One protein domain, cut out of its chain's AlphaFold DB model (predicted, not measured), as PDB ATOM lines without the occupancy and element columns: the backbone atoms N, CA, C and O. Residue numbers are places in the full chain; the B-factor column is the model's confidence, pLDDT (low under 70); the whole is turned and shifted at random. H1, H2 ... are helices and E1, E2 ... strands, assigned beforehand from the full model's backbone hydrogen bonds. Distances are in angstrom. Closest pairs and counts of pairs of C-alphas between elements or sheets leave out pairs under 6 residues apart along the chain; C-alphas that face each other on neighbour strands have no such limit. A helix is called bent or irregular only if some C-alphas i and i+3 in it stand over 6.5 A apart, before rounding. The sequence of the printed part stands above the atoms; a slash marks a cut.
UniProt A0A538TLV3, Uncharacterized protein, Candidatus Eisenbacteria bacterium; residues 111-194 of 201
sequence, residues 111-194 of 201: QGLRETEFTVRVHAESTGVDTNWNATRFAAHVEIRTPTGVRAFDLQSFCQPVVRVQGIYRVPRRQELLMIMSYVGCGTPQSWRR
ATOM      1  N   GLN A 111      37.244  22.196  44.138       83.00
ATOM      2  CA  GLN A 111      36.619  22.982  45.202       83.00
ATOM      3  C   GLN A 111      35.932  24.212  44.614       83.00
ATOM      4  O   GLN A 111      36.585  25.057  43.996       83.00
ATOM      5  N   GLY A 112      34.618  24.301  44.818       84.00
ATOM      6  CA  GLY A 112      33.836  25.476  44.451       84.00
ATOM      7  C   GLY A 112      34.230  26.684  45.297       84.00
ATOM      8  O   GLY A 112      34.378  26.578  46.516       84.00
ATOM      9  N   LEU A 113      34.393  27.835  44.654       84.12
ATOM     10  CA  LEU A 113      34.597  29.105  45.335       84.12
ATOM     11  C   LEU A 113      33.239  29.676  45.741       84.12
ATOM     12  O   LEU A 113      32.328  29.769  44.921       84.12
ATOM     13  N   ARG A 114      33.105  30.037  47.021       79.50
ATOM     14  CA  ARG A 114      31.881  30.660  47.553       79.50
ATOM     15  C   ARG A 114      31.740  32.107  47.100       79.50
ATOM     16  O   ARG A 114      30.639  32.545  46.796       79.50
ATOM     17  N   GLU A 115      32.860  32.815  47.042       81.88
ATOM     18  CA  GLU A 115      32.929  34.219  46.663       81.88
ATOM     19  C   GLU A 115      34.035  34.392  45.628       81.88
ATOM     20  O   GLU A 115      35.153  33.891  45.778       81.88
ATOM     21  N   THR A 116      33.704  35.046  44.522       83.50
ATOM     22  CA  THR A 116      34.652  35.433  43.479       83.50
ATOM     23  C   THR A 116      34.063  36.622  42.747       83.50
ATOM     24  O   THR A 116      32.935  36.554  42.262       83.50
ATOM     25  N   GLU A 117      34.831  37.698  42.649       88.31
ATOM     26  CA  GLU A 117      34.467  38.825  41.805       88.31
ATOM     27  C   GLU A 117      34.791  38.507  40.347       88.31
ATOM     28  O   GLU A 117      35.896  38.078  40.004       88.31
ATOM     29  N   PHE A 118      33.815  38.716  39.475       89.19
ATOM     30  CA  PHE A 118      33.992  38.632  38.035       89.19
ATOM     31  C   PHE A 118      32.964  39.521  37.338       89.19
ATOM     32  O   PHE A 118      31.930  39.880  37.899       89.19
ATOM     33  N   THR A 119      33.236  39.874  36.089       92.75
ATOM     34  CA  THR A 119      32.273  40.553  35.217       92.75
ATOM     35  C   THR A 119      32.078  39.733  33.957       92.75
ATOM     36  O   THR A 119      33.057  39.332  33.329       92.75
ATOM     37  N   VAL A 120      30.819  39.520  33.573       90.25
ATOM     38  CA  VAL A 120      30.452  38.939  32.278       90.25
ATOM     39  C   VAL A 120      29.930  40.059  31.390       90.25
ATOM     40  O   VAL A 120      28.999  40.767  31.770       90.25
ATOM     41  N   ARG A 121      30.529  40.227  30.212       93.00
ATOM     42  CA  ARG A 121      30.020  41.105  29.156       93.00
ATOM     43  C   ARG A 121      29.607  40.245  27.980       93.00
ATOM     44  O   ARG A 121      30.382  39.405  27.534       93.00
ATOM     45  N   VAL A 122      28.392  40.459  27.493       91.00
ATOM     46  CA  VAL A 122      27.885  39.779  26.304       91.00
ATOM     47  C   VAL A 122      27.601  40.839  25.253       91.00
ATOM     48  O   VAL A 122      26.728  41.683  25.438       91.00
ATOM     49  N   HIS A 123      28.363  40.798  24.166       91.88
ATOM     50  CA  HIS A 123      28.118  41.589  22.969       91.88
ATOM     51  C   HIS A 123      27.436  40.680  21.959       91.88
ATOM     52  O   HIS A 123      28.037  39.706  21.515       91.88
ATOM     53  N   ALA A 124      26.176  40.956  21.640       90.62
ATOM     54  CA  ALA A 124      25.392  40.089  20.777       90.62
ATOM     55  C   ALA A 124      24.725  40.868  19.652       90.62
ATOM     56  O   ALA A 124      24.146  41.930  19.874       90.62
ATOM     57  N   GLU A 125      24.767  40.282  18.463       91.44
ATOM     58  CA  GLU A 125      24.136  40.804  17.259       91.44
ATOM     59  C   GLU A 125      23.156  39.767  16.721       91.44
ATOM     60  O   GLU A 125      23.443  38.565  16.709       91.44
ATOM     61  N   SER A 126      21.976  40.219  16.291       88.69
ATOM     62  CA  SER A 126      21.017  39.322  15.651       88.69
ATOM     63  C   SER A 126      21.543  38.914  14.280       88.69
ATOM     64  O   SER A 126      21.847  39.761  13.446       88.69
ATOM     65  N   THR A 127      21.611  37.609  14.036       87.25
ATOM     66  CA  THR A 127      22.046  37.027  12.758       87.25
ATOM     67  C   THR A 127      20.871  36.545  11.907       87.25
ATOM     68  O   THR A 127      21.060  35.833  10.924       87.25
ATOM     69  N   GLY A 128      19.651  36.941  12.280       84.50
ATOM     70  CA  GLY A 128      18.413  36.575  11.604       84.50
ATOM     71  C   GLY A 128      17.525  35.668  12.449       84.50
ATOM     72  O   GLY A 128      17.605  35.637  13.678       84.50
ATOM     73  N   VAL A 129      16.642  34.946  11.770       79.56
ATOM     74  CA  VAL A 129      15.686  34.021  12.379       79.56
ATOM     75  C   VAL A 129      16.000  32.628  11.869       79.56
ATOM     76  O   VAL A 129      16.204  32.432  10.672       79.56
ATOM     77  N   ASP A 130      16.054  31.659  12.775       70.88
ATOM     78  CA  ASP A 130      16.139  30.265  12.377       70.88
ATOM     79  C   ASP A 130      14.845  29.871  11.657       70.88
ATOM     80  O   ASP A 130      13.768  29.913  12.254       70.88
ATOM     81  N   THR A 131      14.930  29.525  10.373       70.94
ATOM     82  CA  THR A 131      13.749  29.205   9.557       70.94
ATOM     83  C   THR A 131      13.032  27.955  10.037       70.94
ATOM     84  O   THR A 131      11.826  27.838   9.835       70.94
ATOM     85  N   ASN A 132      13.744  27.041  10.698       67.88
ATOM     86  CA  ASN A 132      13.129  25.835  11.227       67.88
ATOM     87  C   ASN A 132      12.368  26.154  12.521       67.88
ATOM     88  O   ASN A 132      11.337  25.543  12.787       67.88
ATOM     89  N   TRP A 133      12.881  27.073  13.350       64.75
ATOM     90  CA  TRP A 133      12.402  27.253  14.733       64.75
ATOM     91  C   TRP A 133      11.675  28.580  14.972       64.75
ATOM     92  O   TRP A 133      11.129  28.806  16.050       64.75
ATOM     93  N   ASN A 134      11.653  29.468  13.973       74.62
ATOM     94  CA  ASN A 134      11.113  30.824  14.061       74.62
ATOM     95  C   ASN A 134      11.600  31.568  15.321       74.62
ATOM     96  O   ASN A 134      10.839  32.283  15.979       74.62
ATOM     97  N   ALA A 135      12.866  31.345  15.671       75.88
ATOM     98  CA  ALA A 135      13.535  31.929  16.821       75.88
ATOM     99  C   ALA A 135      14.661  32.834  16.330       75.88
ATOM    100  O   ALA A 135      15.425  32.456  15.438       75.88
ATOM    101  N   THR A 136      14.783  34.024  16.913       81.38
ATOM    102  CA  THR A 136      15.908  34.909  16.612       81.38
ATOM    103  C   THR A 136      17.213  34.227  17.007       81.38
ATOM    104  O   THR A 136      17.360  33.727  18.128       81.38
ATOM    105  N   ARG A 137      18.157  34.215  16.069       83.38
ATOM    106  CA  ARG A 137      19.528  33.770  16.272       83.38
ATOM    107  C   ARG A 137      20.389  34.974  16.596       83.38
ATOM    108  O   ARG A 137      20.200  36.058  16.037       83.38
ATOM    109  N   PHE A 138      21.349  34.759  17.479       85.19
ATOM    110  CA  PHE A 138      22.352  35.754  17.807       85.19
ATOM    111  C   PHE A 138      23.738  35.136  17.696       85.19
ATOM    112  O   PHE A 138      23.964  34.022  18.175       85.19
ATOM    113  N   ALA A 139      24.663  35.873  17.093       87.75
ATOM    114  CA  ALA A 139      26.081  35.665  17.334       87.75
ATOM    115  C   ALA A 139      26.445  36.486  18.570       87.75
ATOM    116  O   ALA A 139      26.207  37.693  18.594       87.75
ATOM    117  N   ALA A 140      26.968  35.831  19.602       87.44
ATOM    118  CA  ALA A 140      27.347  36.486  20.841       87.44
ATOM    119  C   ALA A 140      28.830  36.266  21.133       87.44
ATOM    120  O   ALA A 140      29.307  35.134  21.199       87.44
ATOM    121  N   HIS A 141      29.534  37.372  21.342       90.12
ATOM    122  CA  HIS A 141      30.871  37.411  21.898       90.12
ATOM    123  C   HIS A 141      30.767  37.606  23.409       90.12
ATOM    124  O   HIS A 141      30.194  38.591  23.888       90.12
ATOM    125  N   VAL A 142      31.296  36.654  24.167       88.38
ATOM    126  CA  VAL A 142      31.236  36.664  25.626       88.38
ATOM    127  C   VAL A 142      32.622  36.922  26.165       88.38
ATOM    128  O   VAL A 142      33.533  36.145  25.908       88.38
ATOM    129  N   GLU A 143      32.763  37.965  26.973       91.69
ATOM    130  CA  GLU A 143      33.967  38.229  27.745       91.69
ATOM    131  C   GLU A 143      33.712  37.992  29.230       91.69
ATOM    132  O   GLU A 143      32.763  38.518  29.816       91.69
ATOM    133  N   ILE A 144      34.617  37.258  29.862       88.62
ATOM    134  CA  ILE A 144      34.669  37.064  31.303       88.62
ATOM    135  C   ILE A 144      35.951  37.690  31.817       88.62
ATOM    136  O   ILE A 144      37.053  37.336  31.392       88.62
ATOM    137  N   ARG A 145      35.793  38.619  32.756       89.44
ATOM    138  CA  ARG A 145      36.895  39.309  33.422       89.44
ATOM    139  C   ARG A 145      36.946  38.879  34.874       89.44
ATOM    140  O   ARG A 145      35.948  38.990  35.580       89.44
ATOM    141  N   THR A 146      38.106  38.407  35.298       84.62
ATOM    142  CA  THR A 146      38.445  38.067  36.681       84.62
ATOM    143  C   THR A 146      39.648  38.905  37.120       84.62
ATOM    144  O   THR A 146      40.357  39.444  36.264       84.62
ATOM    145  N   PRO A 147      39.968  38.965  38.426       81.44
ATOM    146  CA  PRO A 147      41.218  39.566  38.895       81.44
ATOM    147  C   PRO A 147      42.473  38.944  38.259       81.44
ATOM    148  O   PRO A 147      43.512  39.586  38.163       81.44
ATOM    149  N   THR A 148      42.376  37.690  37.809       76.12
ATOM    150  CA  THR A 148      43.473  36.931  37.191       76.12
ATOM    151  C   THR A 148      43.560  37.093  35.670       76.12
ATOM    152  O   THR A 148      44.519  36.612  35.065       76.12
ATOM    153  N   GLY A 149      42.596  37.764  35.030       79.94
ATOM    154  CA  GLY A 149      42.671  38.113  33.614       79.94
ATOM    155  C   GLY A 149      41.335  38.091  32.875       79.94
ATOM    156  O   GLY A 149      40.256  38.041  33.457       79.94
ATOM    157  N   VAL A 150      41.426  38.134  31.546       84.19
ATOM    158  CA  VAL A 150      40.267  38.136  30.647       84.19
ATOM    159  C   VAL A 150      40.264  36.872  29.792       84.19
ATOM    160  O   VAL A 150      41.309  36.409  29.315       84.19
ATOM    161  N   ARG A 151      39.079  36.292  29.611       83.62
ATOM    162  CA  ARG A 151      38.811  35.213  28.659       83.62
ATOM    163  C   ARG A 151      37.604  35.581  27.823       83.62
ATOM    164  O   ARG A 151      36.656  36.148  28.348       83.62
ATOM    165  N   ALA A 152      37.661  35.248  26.542       84.94
ATOM    166  CA  ALA A 152      36.571  35.500  25.627       84.94
ATOM    167  C   ALA A 152      36.313  34.282  24.749       84.94
ATOM    168  O   ALA A 152      37.244  33.521  24.473       84.94
ATOM    169  N   PHE A 153      35.062  34.096  24.353       81.50
ATOM    170  CA  PHE A 153      34.642  33.032  23.453       81.50
ATOM    171  C   PHE A 153      33.387  33.455  22.692       81.50
ATOM    172  O   PHE A 153      32.602  34.283  23.159       81.50
ATOM    173  N   ASP A 154      33.204  32.856  21.524       83.62
ATOM    174  CA  ASP A 154      32.052  33.095  20.664       83.62
ATOM    175  C   ASP A 154      31.048  31.953  20.817       83.62
ATOM    176  O   ASP A 154      31.422  30.773  20.871       83.62
ATOM    177  N   LEU A 155      29.765  32.303  20.863       82.88
ATOM    178  CA  LEU A 155      28.657  31.357  20.889       82.88
ATOM    179  C   LEU A 155      27.561  31.779  19.915       82.88
ATOM    180  O   LEU A 155      27.372  32.964  19.630       82.88
ATOM    181  N   GLN A 156      26.807  30.798  19.426       81.75
ATOM    182  CA  GLN A 156      25.522  31.059  18.792       81.75
ATOM    183  C   GLN A 156      24.425  30.812  19.820       81.75
ATOM    184  O   GLN A 156      24.317  29.707  20.350       81.75
ATOM    185  N   SER A 157      23.619  31.829  20.115       79.69
ATOM    186  CA  SER A 157      22.474  31.704  21.023       79.69
ATOM    187  C   SER A 157      21.152  31.795  20.282       79.69
ATOM    188  O   SER A 157      21.029  32.515  19.288       79.69
ATOM    189  N   PHE A 158      20.150  31.112  20.824       76.62
ATOM    190  CA  PHE A 158      18.769  31.166  20.362       76.62
ATOM    191  C   PHE A 158      17.912  31.877  21.400       76.62
ATOM    192  O   PHE A 158      18.146  31.741  22.600       76.62
ATOM    193  N   CYS A 159      16.896  32.603  20.935       72.44
ATOM    194  CA  CYS A 159      15.913  33.326  21.747       72.44
ATOM    195  C   CYS A 159      16.486  34.522  22.527       72.44
ATOM    196  O   CYS A 159      15.936  35.616  22.422       72.44
ATOM    197  N   GLN A 160      17.561  34.342  23.301       77.62
ATOM    198  CA  GLN A 160      18.188  35.384  24.114       77.62
ATOM    199  C   GLN A 160      19.707  35.154  24.255       77.62
ATOM    200  O   GLN A 160      20.124  34.041  24.580       77.62
ATOM    201  N   PRO A 161      20.548  36.197  24.106       81.94
ATOM    202  CA  PRO A 161      21.994  36.105  24.307       81.94
ATOM    203  C   PRO A 161      22.368  36.238  25.792       81.94
ATOM    204  O   PRO A 161      23.099  37.139  26.196       81.94
ATOM    205  N   VAL A 162      21.824  35.362  26.637       81.62
ATOM    206  CA  VAL A 162      22.092  35.372  28.081       81.62
ATOM    207  C   VAL A 162      23.107  34.291  28.424       81.62
ATOM    208  O   VAL A 162      22.935  33.125  28.072       81.62
ATOM    209  N   VAL A 163      24.140  34.682  29.173       83.62
ATOM    210  CA  VAL A 163      25.130  33.770  29.748       83.62
ATOM    211  C   VAL A 163      25.133  33.928  31.257       83.62
ATOM    212  O   VAL A 163      25.227  35.038  31.780       83.62
ATOM    213  N   ARG A 164      25.044  32.805  31.966       83.94
ATOM    214  CA  ARG A 164      25.095  32.742  33.425       83.94
ATOM    215  C   ARG A 164      26.257  31.870  33.869       83.94
ATOM    216  O   ARG A 164      26.419  30.763  33.370       83.94
ATOM    217  N   VAL A 165      27.014  32.324  34.860       83.88
ATOM    218  CA  VAL A 165      27.991  31.479  35.557       83.88
ATOM    219  C   VAL A 165      27.254  30.662  36.621       83.88
ATOM    220  O   VAL A 165      26.570  31.225  37.470       83.88
ATOM    221  N   GLN A 166      27.354  29.336  36.538       83.75
ATOM    222  CA  GLN A 166      26.706  28.380  37.447       83.75
ATOM    223  C   GLN A 166      27.629  27.946  38.588       83.75
ATOM    224  O   GLN A 166      27.166  27.567  39.658       83.75
ATOM    225  N   GLY A 167      28.941  27.991  38.362       82.88
ATOM    226  CA  GLY A 167      29.923  27.618  39.366       82.88
ATOM    227  C   GLY A 167      31.325  28.024  38.952       82.88
ATOM    228  O   GLY A 167      31.655  28.029  37.766       82.88
ATOM    229  N   ILE A 168      32.139  28.359  39.945       86.38
ATOM    230  CA  ILE A 168      33.552  28.684  39.786       86.38
ATOM    231  C   ILE A 168      34.326  27.754  40.705       86.38
ATOM    232  O   ILE A 168      33.977  27.607  41.874       86.38
ATOM    233  N   TYR A 169      35.369  27.126  40.183       85.81
ATOM    234  CA  TYR A 169      36.143  26.125  40.893       85.81
ATOM    235  C   TYR A 169      37.627  26.441  40.815       85.81
ATOM    236  O   TYR A 169      38.143  26.833  39.766       85.81
ATOM    237  N   ARG A 170      38.330  26.218  41.923       84.31
ATOM    238  CA  ARG A 170      39.788  26.298  41.951       84.31
ATOM    239  C   ARG A 170      40.385  24.995  41.444       84.31
ATOM    240  O   ARG A 170      40.076  23.933  41.984       84.31
ATOM    241  N   VAL A 171      41.288  25.081  40.470       81.56
ATOM    242  CA  VAL A 171      42.065  23.916  40.041       81.56
ATOM    243  C   VAL A 171      43.195  23.656  41.052       81.56
ATOM    244  O   VAL A 171      43.942  24.583  41.387       81.56
ATOM    245  N   PRO A 172      43.351  22.425  41.576       79.94
ATOM    246  CA  PRO A 172      44.413  22.114  42.526       79.94
ATOM    247  C   PRO A 172      45.805  22.462  41.984       79.94
ATOM    248  O   PRO A 172      46.140  22.125  40.852       79.94
ATOM    249  N   ARG A 173      46.632  23.099  42.828       77.44
ATOM    250  CA  ARG A 173      48.027  23.498  42.524       77.44
ATOM    251  C   ARG A 173      48.174  24.471  41.346       77.44
ATOM    252  O   ARG A 173      49.260  24.608  40.793       77.44
ATOM    253  N   ARG A 174      47.092  25.161  40.992       76.31
ATOM    254  CA  ARG A 174      47.018  26.109  39.884       76.31
ATOM    255  C   ARG A 174      46.360  27.414  40.327       76.31
ATOM    256  O   ARG A 174      45.632  27.446  41.324       76.31
ATOM    257  N   GLN A 175      46.675  28.500  39.625       75.50
ATOM    258  CA  GLN A 175      46.048  29.811  39.853       75.50
ATOM    259  C   GLN A 175      44.813  30.006  38.967       75.50
ATOM    260  O   GLN A 175      43.993  30.885  39.226       75.50
ATOM    261  N   GLU A 176      44.663  29.183  37.931       75.44
ATOM    262  CA  GLU A 176      43.527  29.218  37.028       75.44
ATOM    263  C   GLU A 176      42.226  28.770  37.710       75.44
ATOM    264  O   GLU A 176      42.197  27.876  38.563       75.44
ATOM    265  N   LEU A 177      41.132  29.398  37.284       80.75
ATOM    266  CA  LEU A 177      39.775  29.077  37.703       80.75
ATOM    267  C   LEU A 177      39.061  28.328  36.582       80.75
ATOM    268  O   LEU A 177      39.165  28.700  35.412       80.75
ATOM    269  N   LEU A 178      38.300  27.305  36.952       83.00
ATOM    270  CA  LEU A 178      37.348  26.653  36.067       83.00
ATOM    271  C   LEU A 178      35.969  27.269  36.285       83.00
ATOM    272  O   LEU A 178      35.496  27.317  37.418       83.00
ATOM    273  N   MET A 179      35.308  27.701  35.215       84.06
ATOM    274  CA  MET A 179      33.955  28.250  35.284       84.06
ATOM    275  C   MET A 179      32.987  27.383  34.490       84.06
ATOM    276  O   MET A 179      33.234  27.086  33.323       84.06
ATOM    277  N   ILE A 180      31.873  27.005  35.113       82.12
ATOM    278  CA  ILE A 180      30.742  26.385  34.423       82.12
ATOM    279  C   ILE A 180      29.778  27.492  34.037       82.12
ATOM    280  O   ILE A 180      29.345  28.276  34.883       82.12
ATOM    281  N   MET A 181      29.417  27.526  32.761       82.19
ATOM    282  CA  MET A 181      28.495  28.508  32.213       82.19
ATOM    283  C   MET A 181      27.243  27.823  31.684       82.19
ATOM    284  O   MET A 181      27.286  26.693  31.208       82.19
ATOM    285  N   SER A 182      26.133  28.540  31.751       81.81
ATOM    286  CA  SER A 182      24.846  28.165  31.188       81.81
ATOM    287  C   SER A 182      24.425  29.241  30.197       81.81
ATOM    288  O   SER A 182      24.511  30.433  30.495       81.81
ATOM    289  N   TYR A 183      24.009  28.806  29.015       77.38
ATOM    290  CA  TYR A 183      23.532  29.651  27.928       77.38
ATOM    291  C   TYR A 183      22.491  28.875  27.115       77.38
ATOM    292  O   TYR A 183      22.448  27.645  27.171       77.38
ATOM    293  N   VAL A 184      21.649  29.590  26.369       77.56
ATOM    294  CA  VAL A 184      20.661  28.993  25.458       77.56
ATOM    295  C   VAL A 184      21.215  29.088  24.045       77.56
ATOM    296  O   VAL A 184      21.190  30.154  23.435       77.56
ATOM    297  N   GLY A 185      21.787  28.003  23.530       72.94
ATOM    298  CA  GLY A 185      22.540  28.072  22.285       72.94
ATOM    299  C   GLY A 185      23.338  26.823  21.956       72.94
ATOM    300  O   GLY A 185      23.319  25.839  22.691       72.94
ATOM    301  N   CYS A 186      24.103  26.916  20.877       62.03
ATOM    302  CA  CYS A 186      25.158  25.983  20.527       62.03
ATOM    303  C   CYS A 186      26.516  26.704  20.586       62.03
ATOM    304  O   CYS A 186      26.760  27.706  19.908       62.03
ATOM    305  N   GLY A 187      27.414  26.206  21.438       54.38
ATOM    306  CA  GLY A 187      28.802  26.656  21.469       54.38
ATOM    307  C   GLY A 187      29.546  26.127  20.246       54.38
ATOM    308  O   GLY A 187      29.405  24.957  19.895       54.38
ATOM    309  N   THR A 188      30.344  26.970  19.591       46.25
ATOM    310  CA  THR A 188      31.245  26.506  18.528       46.25
ATOM    311  C   THR A 188      32.604  26.136  19.139       46.25
ATOM    312  O   THR A 188      33.215  26.972  19.801       46.25
ATOM    313  N   PRO A 189      33.131  24.914  18.921       38.16
ATOM    314  CA  PRO A 189      34.432  24.499  19.463       38.16
ATOM    315  C   PRO A 189      35.636  25.327  18.965       38.16
ATOM    316  O   PRO A 189      36.710  25.265  19.556       38.16
ATOM    317  N   GLN A 190      35.485  26.109  17.890       34.97
ATOM    318  CA  GLN A 190      36.577  26.854  17.243       34.97
ATOM    319  C   GLN A 190      36.985  28.170  17.939       34.97
ATOM    320  O   GLN A 190      38.006  28.748  17.563       34.97
ATOM    321  N   SER A 191      36.256  28.650  18.954       36.75
ATOM    322  CA  SER A 191      36.465  29.994  19.524       36.75
ATOM    323  C   SER A 191      37.518  30.093  20.643       36.75
ATOM    324  O   SER A 191      37.757  31.175  21.172       36.75
ATOM    325  N   TRP A 192      38.255  29.016  20.948       36.22
ATOM    326  CA  TRP A 192      39.378  29.037  21.907       36.22
ATOM    327  C   TRP A 192      40.670  29.697  21.371       36.22
ATOM    328  O   TRP A 192      41.706  29.669  22.043       36.22
ATOM    329  N   ARG A 193      40.658  30.316  20.178       33.28
ATOM    330  CA  ARG A 193      41.807  31.086  19.665       33.28
ATOM    331  C   ARG A 193      41.793  32.517  20.194       33.28
ATOM    332  O   ARG A 193      41.016  33.360  19.758       33.28
ATOM    333  N   ARG A 194      42.749  32.812  21.075       36.09
ATOM    334  CA  ARG A 194      43.087  34.172  21.501       36.09
ATOM    335  C   ARG A 194      43.564  34.978  20.277       36.09
ATOM    336  O   ARG A 194      44.633  34.692  19.742       36.09
TER     337      ARG A 194
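What this domain is: This is residues 111 to 194 of the 201 residues of an uncharacterized protein of Candidatus Eisenbacteria bacterium (UniProt A0A538TLV3). A long, twisted sheet, in which the meander E1, E2, E3 has the short E6 at its edge, is partly faced by a second layer, the hairpin E4 and E5, so that the two make a loose, incomplete sandwich. Residues 111 to 118 run from the edge of E4 across to E1, and the long axis lies between the E1 to E2 turn and the E4 to E5 turn. The 84 printed residues hold six named strands and one named helix in the order E1 E2 E3 E4 E5 E6 H1, mostly strand; the sheet orders are E1, E2, E3, E6 and E4, E5, both antiparallel. The whole is only just loose, close to compact, with a radius of gyration of the C-alphas of 14.5 A and an elongated outline of 48 by 25 by 19 A.

Where its parts are: E1, residues 119 to 130, begins at C-alpha 119 (32.273, 40.553, 35.217), is 29.8 A long and bends by 69 degrees at residue 127. E2, residues 135 to 146, is 32.4 A long and bends by 53 degrees at 139. E3, residues 149 to 158, is 28.2 A long and bends by 50 degrees at 154. E4, residues 163 to 170, is 20.5 A long and bends by 56 degrees at 166; E5, residues 177 to 183, is 19.0 A long. E6 is residues 185 to 187. H1, residues 189 to 192, ends at C-alpha 192 (39.378, 29.037, 21.907); it is irregular, with C-alphas 189 and 192 7.1 A apart.

How they stand to each other: In the meander, each strand the antiparallel neighbour of the one before, E1 and E2 form a hairpin at 164 degrees, with N 121 and O 143 2.8 A apart, within hydrogen-bond range. E2 and E3 form a hairpin at 169 degrees, with N 144 and O 151 at 2.8 A. E3 and E6 are antiparallel at 133 degrees, with N 186 and O 156 at 2.8 A. E1 and E6 are edge strands. The hairpin E4 and E5 stands at 159 degrees, with N 166 and O 180 at 2.8 A; residues 111 to 112 pair antiparallel with residues 169 to 170 of E4. The closest C-alphas of E1 and E4, Val 122 and Val 163, are 7.5 A apart; those of E3 and E5, Ser 157 and Tyr 183, 7.3 A. E2 and E5 are apart. H1 is on the first sheet, over none of its strands; its closest C-alpha pair with E3 is Phe 153 and Ser 191, 5.3 A. H1 is too short for an O i to N i+4 pair, and its one O i to N i+3 pair is not within range.

The domain as a whole: The C-alphas farthest apart, of Thr 131 and Arg 173, are 47.9 A apart. The printed part has no cut and no long link; E4 to E5 is short, the others tight. Mean pLDDT of the printed part is 78.2; residues 132 to 133 and 186 to 194 are under 70.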